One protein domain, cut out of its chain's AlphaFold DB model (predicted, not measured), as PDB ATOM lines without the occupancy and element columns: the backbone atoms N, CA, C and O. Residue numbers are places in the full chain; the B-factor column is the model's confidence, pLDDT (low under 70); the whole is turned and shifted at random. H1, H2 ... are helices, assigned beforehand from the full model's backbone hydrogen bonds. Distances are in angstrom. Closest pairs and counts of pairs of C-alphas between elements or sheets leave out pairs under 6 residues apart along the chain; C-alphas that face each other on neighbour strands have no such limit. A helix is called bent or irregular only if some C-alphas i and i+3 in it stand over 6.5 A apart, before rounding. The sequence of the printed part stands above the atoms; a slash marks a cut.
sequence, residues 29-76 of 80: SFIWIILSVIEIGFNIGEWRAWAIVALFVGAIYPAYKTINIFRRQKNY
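This is residues 29 to 76 of the 80 residues of an uncharacterized protein of Sulfurovum sp (UniProt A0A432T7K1). A lopsided helical hairpin: the shorter helix H1 runs side by side with the first part of the long helix H2, and H2 then runs on well past it, so that residues 60 to 76 stick out as a long arm. The printed part has 48 residues with two named helices, H1 then H2, and no named strand; the class is all helix. It is only just extended, close to loose, with a radius of gyration of the C-alphas of 14.8 A, and spans 49 by 15 by 8 A.

H1 is residues 29 to 42, 20.0 A long, beginning at C-alpha 29 at (12.625, -17.005, 32.448). H2 is residues 47 to 76, 43.8 A long, ending at C-alpha 76 at (13.408, -3.325, 58.289). H2 has a kink of 26 degrees near residue 61; it is neither bent nor irregular, but only just: C-alphas 58 and 61 are 6.4 A apart.

H1 and H2 form a helical hairpin and touch, H2 with residues 47 to 59 alone. Their closest C-alphas, those of Leu 35 and Ala 51, are 6.1 A apart. They run opposite ways at a shallow tilt of 13 degrees. Every O i to N i+4 pair is within hydrogen-bond range in H1, and 24 of 26 in H2.

The two C-alphas farthest apart, those of Asn 43 and Tyr 76, are 48.7 A apart. The printed part has no cut, and the link from H1 to H2 is tight. Residues 40 to 46 and 60 to 76 stand free. Mean pLDDT of the printed part is 81.3; residues 41 to 46 and 74 to 76 are under 70.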
ATOM      1  N   SER A  29      12.186 -16.955  33.843       92.12
ATOM      2  CA  SER A  29      12.625 -17.005  32.448       92.12
ATOM      3  C   SER A  29      13.722 -18.045  32.241       92.12
ATOM      4  O   SER A  29      13.709 -18.750  31.234       92.12
ATOM      5  N   PHE A  30      14.625 -18.210  33.208       92.19
ATOM      6  CA  PHE A  30      15.646 -19.250  33.163       92.19
ATOM      7  C   PHE A  30      15.040 -20.663  33.180       92.19
ATOM      8  O   PHE A  30      15.399 -21.492  32.343       92.19
ATOM      9  N   ILE A  31      14.071 -20.923  34.068       90.69
ATOM     10  CA  ILE A  31      13.334 -22.200  34.111       90.69
ATOM     11  C   ILE A  31      12.613 -22.451  32.781       90.69
ATOM     12  O   ILE A  31      12.682 -23.555  32.244       90.69
ATOM     13  N   TRP A  32      11.962 -21.423  32.227       89.12
ATOM     14  CA  TRP A  32      11.290 -21.516  30.933       89.12
ATOM     15  C   TRP A  32      12.258 -21.916  29.812       89.12
ATOM     16  O   TRP A  32      11.976 -22.851  29.068       89.12
ATOM     17  N   ILE A  33      13.418 -21.258  29.718       90.12
ATOM     18  CA  ILE A  33      14.429 -21.555  28.690       90.12
ATOM     19  C   ILE A  33      14.902 -23.008  28.792       90.12
ATOM     20  O   ILE A  33      14.981 -23.684  27.769       90.12
ATOM     21  N   ILE A  34      15.169 -23.511  30.003       86.94
ATOM     22  CA  ILE A  34      15.558 -24.917  30.207       86.94
ATOM     23  C   ILE A  34      14.477 -25.855  29.661       86.94
ATOM     24  O   ILE A  34      14.783 -26.772  28.901       86.94
ATOM     25  N   LEU A  35      13.213 -25.609  30.011       86.00
ATOM     26  CA  LEU A  35      12.096 -26.431  29.549       86.00
ATOM     27  C   LEU A  35      11.934 -26.382  28.026       86.00
ATOM     28  O   LEU A  35      11.711 -27.426  27.421       86.00
ATOM     29  N   SER A  36      12.117 -25.215  27.402       83.56
ATOM     30  CA  SER A  36      12.078 -25.071  25.942       83.56
ATOM     31  C   SER A  36      13.223 -25.804  25.240       83.56
ATOM     32  O   SER A  36      13.002 -26.427  24.207       83.56
ATOM     33  N   VAL A  37      14.442 -25.775  25.790       84.69
ATOM     34  CA  VAL A  37      15.577 -26.537  25.239       84.69
ATOM     35  C   VAL A  37      15.298 -28.038  25.301       84.69
ATOM     36  O   VAL A  37      15.560 -28.751  24.333       84.69
ATOM     37  N   ILE A  38      14.722 -28.515  26.407       80.75
ATOM     38  CA  ILE A  38      14.309 -29.916  26.544       80.75
ATOM     39  C   ILE A  38      13.207 -30.247  25.525       80.75
ATOM     40  O   ILE A  38      13.299 -31.259  24.839       80.75
ATOM     41  N   GLU A  39      12.199 -29.390  25.365       77.62
ATOM     42  CA  GLU A  39      11.110 -29.602  24.401       77.62
ATOM     43  C   GLU A  39      11.626 -29.717  22.956       77.62
ATOM     44  O   GLU A  39      11.258 -30.656  22.250       77.62
ATOM     45  N   ILE A  40      12.540 -28.830  22.539       74.62
ATOM     46  CA  ILE A  40      13.185 -28.879  21.215       74.62
ATOM     47  C   ILE A  40      14.020 -30.157  21.054       74.62
ATOM     48  O   ILE A  40      14.021 -30.758  19.981       74.62
ATOM     49  N   GLY A  41      14.720 -30.581  22.111       65.94
ATOM     50  CA  GLY A  41      15.562 -31.778  22.092       65.94
ATOM     51  C   GLY A  41      14.784 -33.092  22.001       65.94
ATOM     52  O   GLY A  41      15.298 -34.054  21.434       65.94
ATOM     53  N   PHE A  42      13.558 -33.144  22.532       66.31
ATOM     54  CA  PHE A  42      12.764 -34.374  22.587       66.31
ATOM     55  C   PHE A  42      11.606 -34.430  21.576       66.31
ATOM     56  O   PHE A  42      11.193 -35.531  21.236       66.31
ATOM     57  N   ASN A  43      11.103 -33.304  21.053       66.25
ATOM     58  CA  ASN A  43      10.003 -33.231  20.067       66.25
ATOM     59  C   ASN A  43       8.792 -34.139  20.391       66.25
ATOM     60  O   ASN A  43       8.187 -34.753  19.511       66.25
ATOM     61  N   ILE A  44       8.449 -34.263  21.677       63.22
ATOM     62  CA  ILE A  44       7.318 -35.072  22.143       63.22
ATOM     63  C   ILE A  44       6.140 -34.127  22.379       63.22
ATOM     64  O   ILE A  44       6.175 -33.306  23.292       63.22
ATOM     65  N   GLY A  45       5.072 -34.250  21.587       60.56
ATOM     66  CA  GLY A  45       3.870 -33.409  21.709       60.56
ATOM     67  C   GLY A  45       3.194 -33.457  23.089       60.56
ATOM     68  O   GLY A  45       2.562 -32.485  23.498       60.56
ATOM     69  N   GLU A  46       3.382 -34.541  23.850       66.94
ATOM     70  CA  GLU A  46       2.905 -34.664  25.237       66.94
ATOM     71  C   GLU A  46       3.744 -33.862  26.245       66.94
ATOM     72  O   GLU A  46       3.259 -33.509  27.322       66.94
ATOM     73  N   TRP A  47       4.990 -33.518  25.901       73.75
ATOM     74  CA  TRP A  47       5.905 -32.807  26.794       73.75
ATOM     75  C   TRP A  47       5.403 -31.409  27.146       73.75
ATOM     76  O   TRP A  47       5.702 -30.893  28.216       73.75
ATOM     77  N   ARG A  48       4.572 -30.809  26.292       73.19
ATOM     78  CA  ARG A  48       4.071 -29.446  26.471       73.19
ATOM     79  C   ARG A  48       3.209 -29.284  27.729       73.19
ATOM     80  O   ARG A  48       3.338 -28.287  28.436       73.19
ATOM     81  N   ALA A  49       2.370 -30.271  28.052       78.25
ATOM     82  CA  ALA A  49       1.578 -30.261  29.286       78.25
ATOM     83  C   ALA A  49       2.469 -30.464  30.524       78.25
ATOM     84  O   ALA A  49       2.343 -29.740  31.515       78.25
ATOM     85  N   TRP A  50       3.424 -31.392  30.439       80.12
ATOM     86  CA  TRP A  50       4.392 -31.658  31.505       80.12
ATOM     87  C   TRP A  50       5.346 -30.487  31.755       80.12
ATOM     88  O   TRP A  50       5.665 -30.206  32.906       80.12
ATOM     89  N   ALA A  51       5.736 -29.749  30.717       78.50
ATOM     90  CA  ALA A  51       6.559 -28.551  30.821       78.50
ATOM     91  C   ALA A  51       5.834 -27.437  31.587       78.50
ATOM     92  O   ALA A  51       6.429 -26.792  32.446       78.50
ATOM     93  N   ILE A  52       4.531 -27.255  31.353       82.75
ATOM     94  CA  ILE A  52       3.720 -26.303  32.123       82.75
ATOM     95  C   ILE A  52       3.691 -26.708  33.603       82.75
ATOM     96  O   ILE A  52       3.941 -25.872  34.470       82.75
ATOM     97  N   VAL A  53       3.450 -27.988  33.907       86.56
ATOM     98  CA  VAL A  53       3.465 -28.493  35.293       86.56
ATOM     99  C   VAL A  53       4.843 -28.303  35.936       86.56
ATOM    100  O   VAL A  53       4.935 -27.795  37.054       86.56
ATOM    101  N   ALA A  54       5.917 -28.642  35.224       85.38
ATOM    102  CA  ALA A  54       7.290 -28.474  35.690       85.38
ATOM    103  C   ALA A  54       7.628 -27.003  35.961       85.38
ATOM    104  O   ALA A  54       8.299 -26.698  36.945       85.38
ATOM    105  N   LEU A  55       7.116 -26.080  35.145       88.50
ATOM    106  CA  LEU A  55       7.270 -24.650  35.368       88.50
ATOM    107  C   LEU A  55       6.526 -24.181  36.617       88.50
ATOM    108  O   LEU A  55       7.091 -23.430  37.409       88.50
ATOM    109  N   PHE A  56       5.289 -24.640  36.829       86.50
ATOM    110  CA  PHE A  56       4.540 -24.319  38.044       86.50
ATOM    111  C   PHE A  56       5.267 -24.808  39.294       86.50
ATOM    112  O   PHE A  56       5.436 -24.037  40.236       86.50
ATOM    113  N   VAL A  57       5.747 -26.055  39.290       89.06
ATOM    114  CA  VAL A  57       6.510 -26.627  40.408       89.06
ATOM    115  C   VAL A  57       7.832 -25.881  40.601       89.06
ATOM    116  O   VAL A  57       8.166 -25.488  41.719       89.06
ATOM    117  N   GLY A  58       8.559 -25.616  39.515       88.62
ATOM    118  CA  GLY A  58       9.825 -24.886  39.532       88.62
ATOM    119  C   GLY A  58       9.682 -23.450  40.031       88.62
ATOM    120  O   GLY A  58      10.573 -22.957  40.716       88.62
ATOM    121  N   ALA A  59       8.548 -22.795  39.768       89.94
ATOM    122  CA  ALA A  59       8.265 -21.430  40.204       89.94
ATOM    123  C   ALA A  59       7.953 -21.307  41.710       89.94
ATOM    124  O   ALA A  59       8.060 -20.204  42.255       89.94
ATOM    125  N   ILE A  60       7.631 -22.405  42.412       92.94
ATOM    126  CA  ILE A  60       7.343 -22.395  43.860       92.94
ATOM    127  C   ILE A  60       8.544 -21.868  44.652       92.94
ATOM    128  O   ILE A  60       8.386 -21.016  45.532       92.94
ATOM    129  N   TYR A  61       9.750 -22.344  44.338       90.44
ATOM    130  CA  TYR A  61      10.960 -21.940  45.054       90.44
ATOM    131  C   TYR A  61      11.309 -20.448  44.842       90.44
ATOM    132  O   TYR A  61      11.429 -19.730  45.844       90.44
ATOM    133  N   PRO A  62      11.381 -19.929  43.597       88.06
ATOM    134  CA  PRO A  62      11.514 -18.499  43.315       88.06
ATOM    135  C   PRO A  62      10.443 -17.644  43.992       88.06
ATOM    136  O   PRO A  62      10.752 -16.589  44.553       88.06
ATOM    137  N   ALA A  63       9.185 -18.095  43.999       88.25
ATOM    138  CA  ALA A  63       8.089 -17.365  44.629       88.25
ATOM    139  C   ALA A  63       8.282 -17.277  46.150       88.25
ATOM    140  O   ALA A  63       8.215 -16.187  46.725       88.25
ATOM    141  N   TYR A  64       8.601 -18.397  46.804       90.69
ATOM    142  CA  TYR A  64       8.877 -18.436  48.240       90.69
ATOM    143  C   TYR A  64      10.061 -17.535  48.624       90.69
ATOM    144  O   TYR A  64       9.972 -16.731  49.560       90.69
ATOM    145  N   LYS A  65      11.159 -17.612  47.865       87.81
ATOM    146  CA  LYS A  65      12.342 -16.759  48.041       87.81
ATOM    147  C   LYS A  65      11.988 -15.276  47.904       87.81
ATOM    148  O   LYS A  65      12.353 -14.475  48.765       87.81
ATOM    149  N   THR A  66      11.217 -14.922  46.882       89.00
ATOM    150  CA  THR A  66      10.762 -13.549  46.626       89.00
ATOM    151  C   THR A  66       9.883 -13.021  47.762       89.00
ATOM    152  O   THR A  66      10.116 -11.919  48.263       89.00
ATOM    153  N   ILE A  67       8.937 -13.824  48.261       88.69
ATOM    154  CA  ILE A  67       8.104 -13.483  49.426       88.69
ATOM    155  C   ILE A  67       8.969 -13.234  50.668       88.69
ATOM    156  O   ILE A  67       8.730 -12.277  51.407       88.69
ATOM    157  N   ASN A  68       9.991 -14.055  50.904       86.56
ATOM    158  CA  ASN A  68      10.898 -13.869  52.034       86.56
ATOM    159  C   ASN A  68      11.727 -12.587  51.926       86.56
ATOM    160  O   ASN A  68      11.911 -11.903  52.937       86.56
ATOM    161  N   ILE A  69      12.177 -12.220  50.723       86.00
ATOM    162  CA  ILE A  69      12.838 -10.930  50.489       86.00
ATOM    163  C   ILE A  69      11.881  -9.795  50.854       86.00
ATOM    164  O   ILE A  69      12.250  -8.948  51.667       86.00
ATOM    165  N   PHE A  70      10.638  -9.830  50.362       85.38
ATOM    166  CA  PHE A  70       9.610  -8.841  50.700       85.38
ATOM    167  C   PHE A  70       9.305  -8.763  52.202       85.38
ATOM    168  O   PHE A  70       9.148  -7.669  52.750       85.38
ATOM    169  N   ARG A  71       9.249  -9.902  52.905       81.62
ATOM    170  CA  ARG A  71       9.037  -9.947  54.362       81.62
ATOM    171  C   ARG A  71      10.192  -9.309  55.132       81.62
ATOM    172  O   ARG A  71       9.943  -8.473  55.999       81.62
ATOM    173  N   ARG A  72      11.445  -9.645  54.802       80.62
ATOM    174  CA  ARG A  72      12.638  -9.036  55.429       80.62
ATOM    175  C   ARG A  72      12.642  -7.525  55.235       80.62
ATOM    176  O   ARG A  72      12.788  -6.762  56.183       80.62
ATOM    177  N   GLN A  73      12.389  -7.110  54.005       76.25
ATOM    178  CA  GLN A  73      12.258  -5.726  53.584       76.25
ATOM    179  C   GLN A  73      11.171  -4.945  54.355       76.25
ATOM    180  O   GLN A  73      11.409  -3.819  54.793       76.25
ATOM    181  N   LYS A  74      10.010  -5.564  54.616       68.81
ATOM    182  CA  LYS A  74       8.939  -4.993  55.453       68.81
ATOM    183  C   LYS A  74       9.332  -4.880  56.931       68.81
ATOM    184  O   LYS A  74       8.958  -3.901  57.572       68.81
ATOM    185  N   ASN A  75      10.084  -5.845  57.465       63.53
ATOM    186  CA  ASN A  75      10.524  -5.837  58.865       63.53
ATOM    187  C   ASN A  75      11.580  -4.754  59.140       63.53
ATOM    188  O   ASN A  75      11.494  -4.094  60.170       63.53
ATOM    189  N   TYR A  76      12.480  -4.466  58.192       58.62
ATOM    190  CA  TYR A  76      13.408  -3.325  58.289       58.62
ATOM    191  C   TYR A  76      12.699  -1.966  58.432       58.62
ATOM    192  O   TYR A  76      13.255  -1.040  59.011       58.62
TER     193      TYR A  76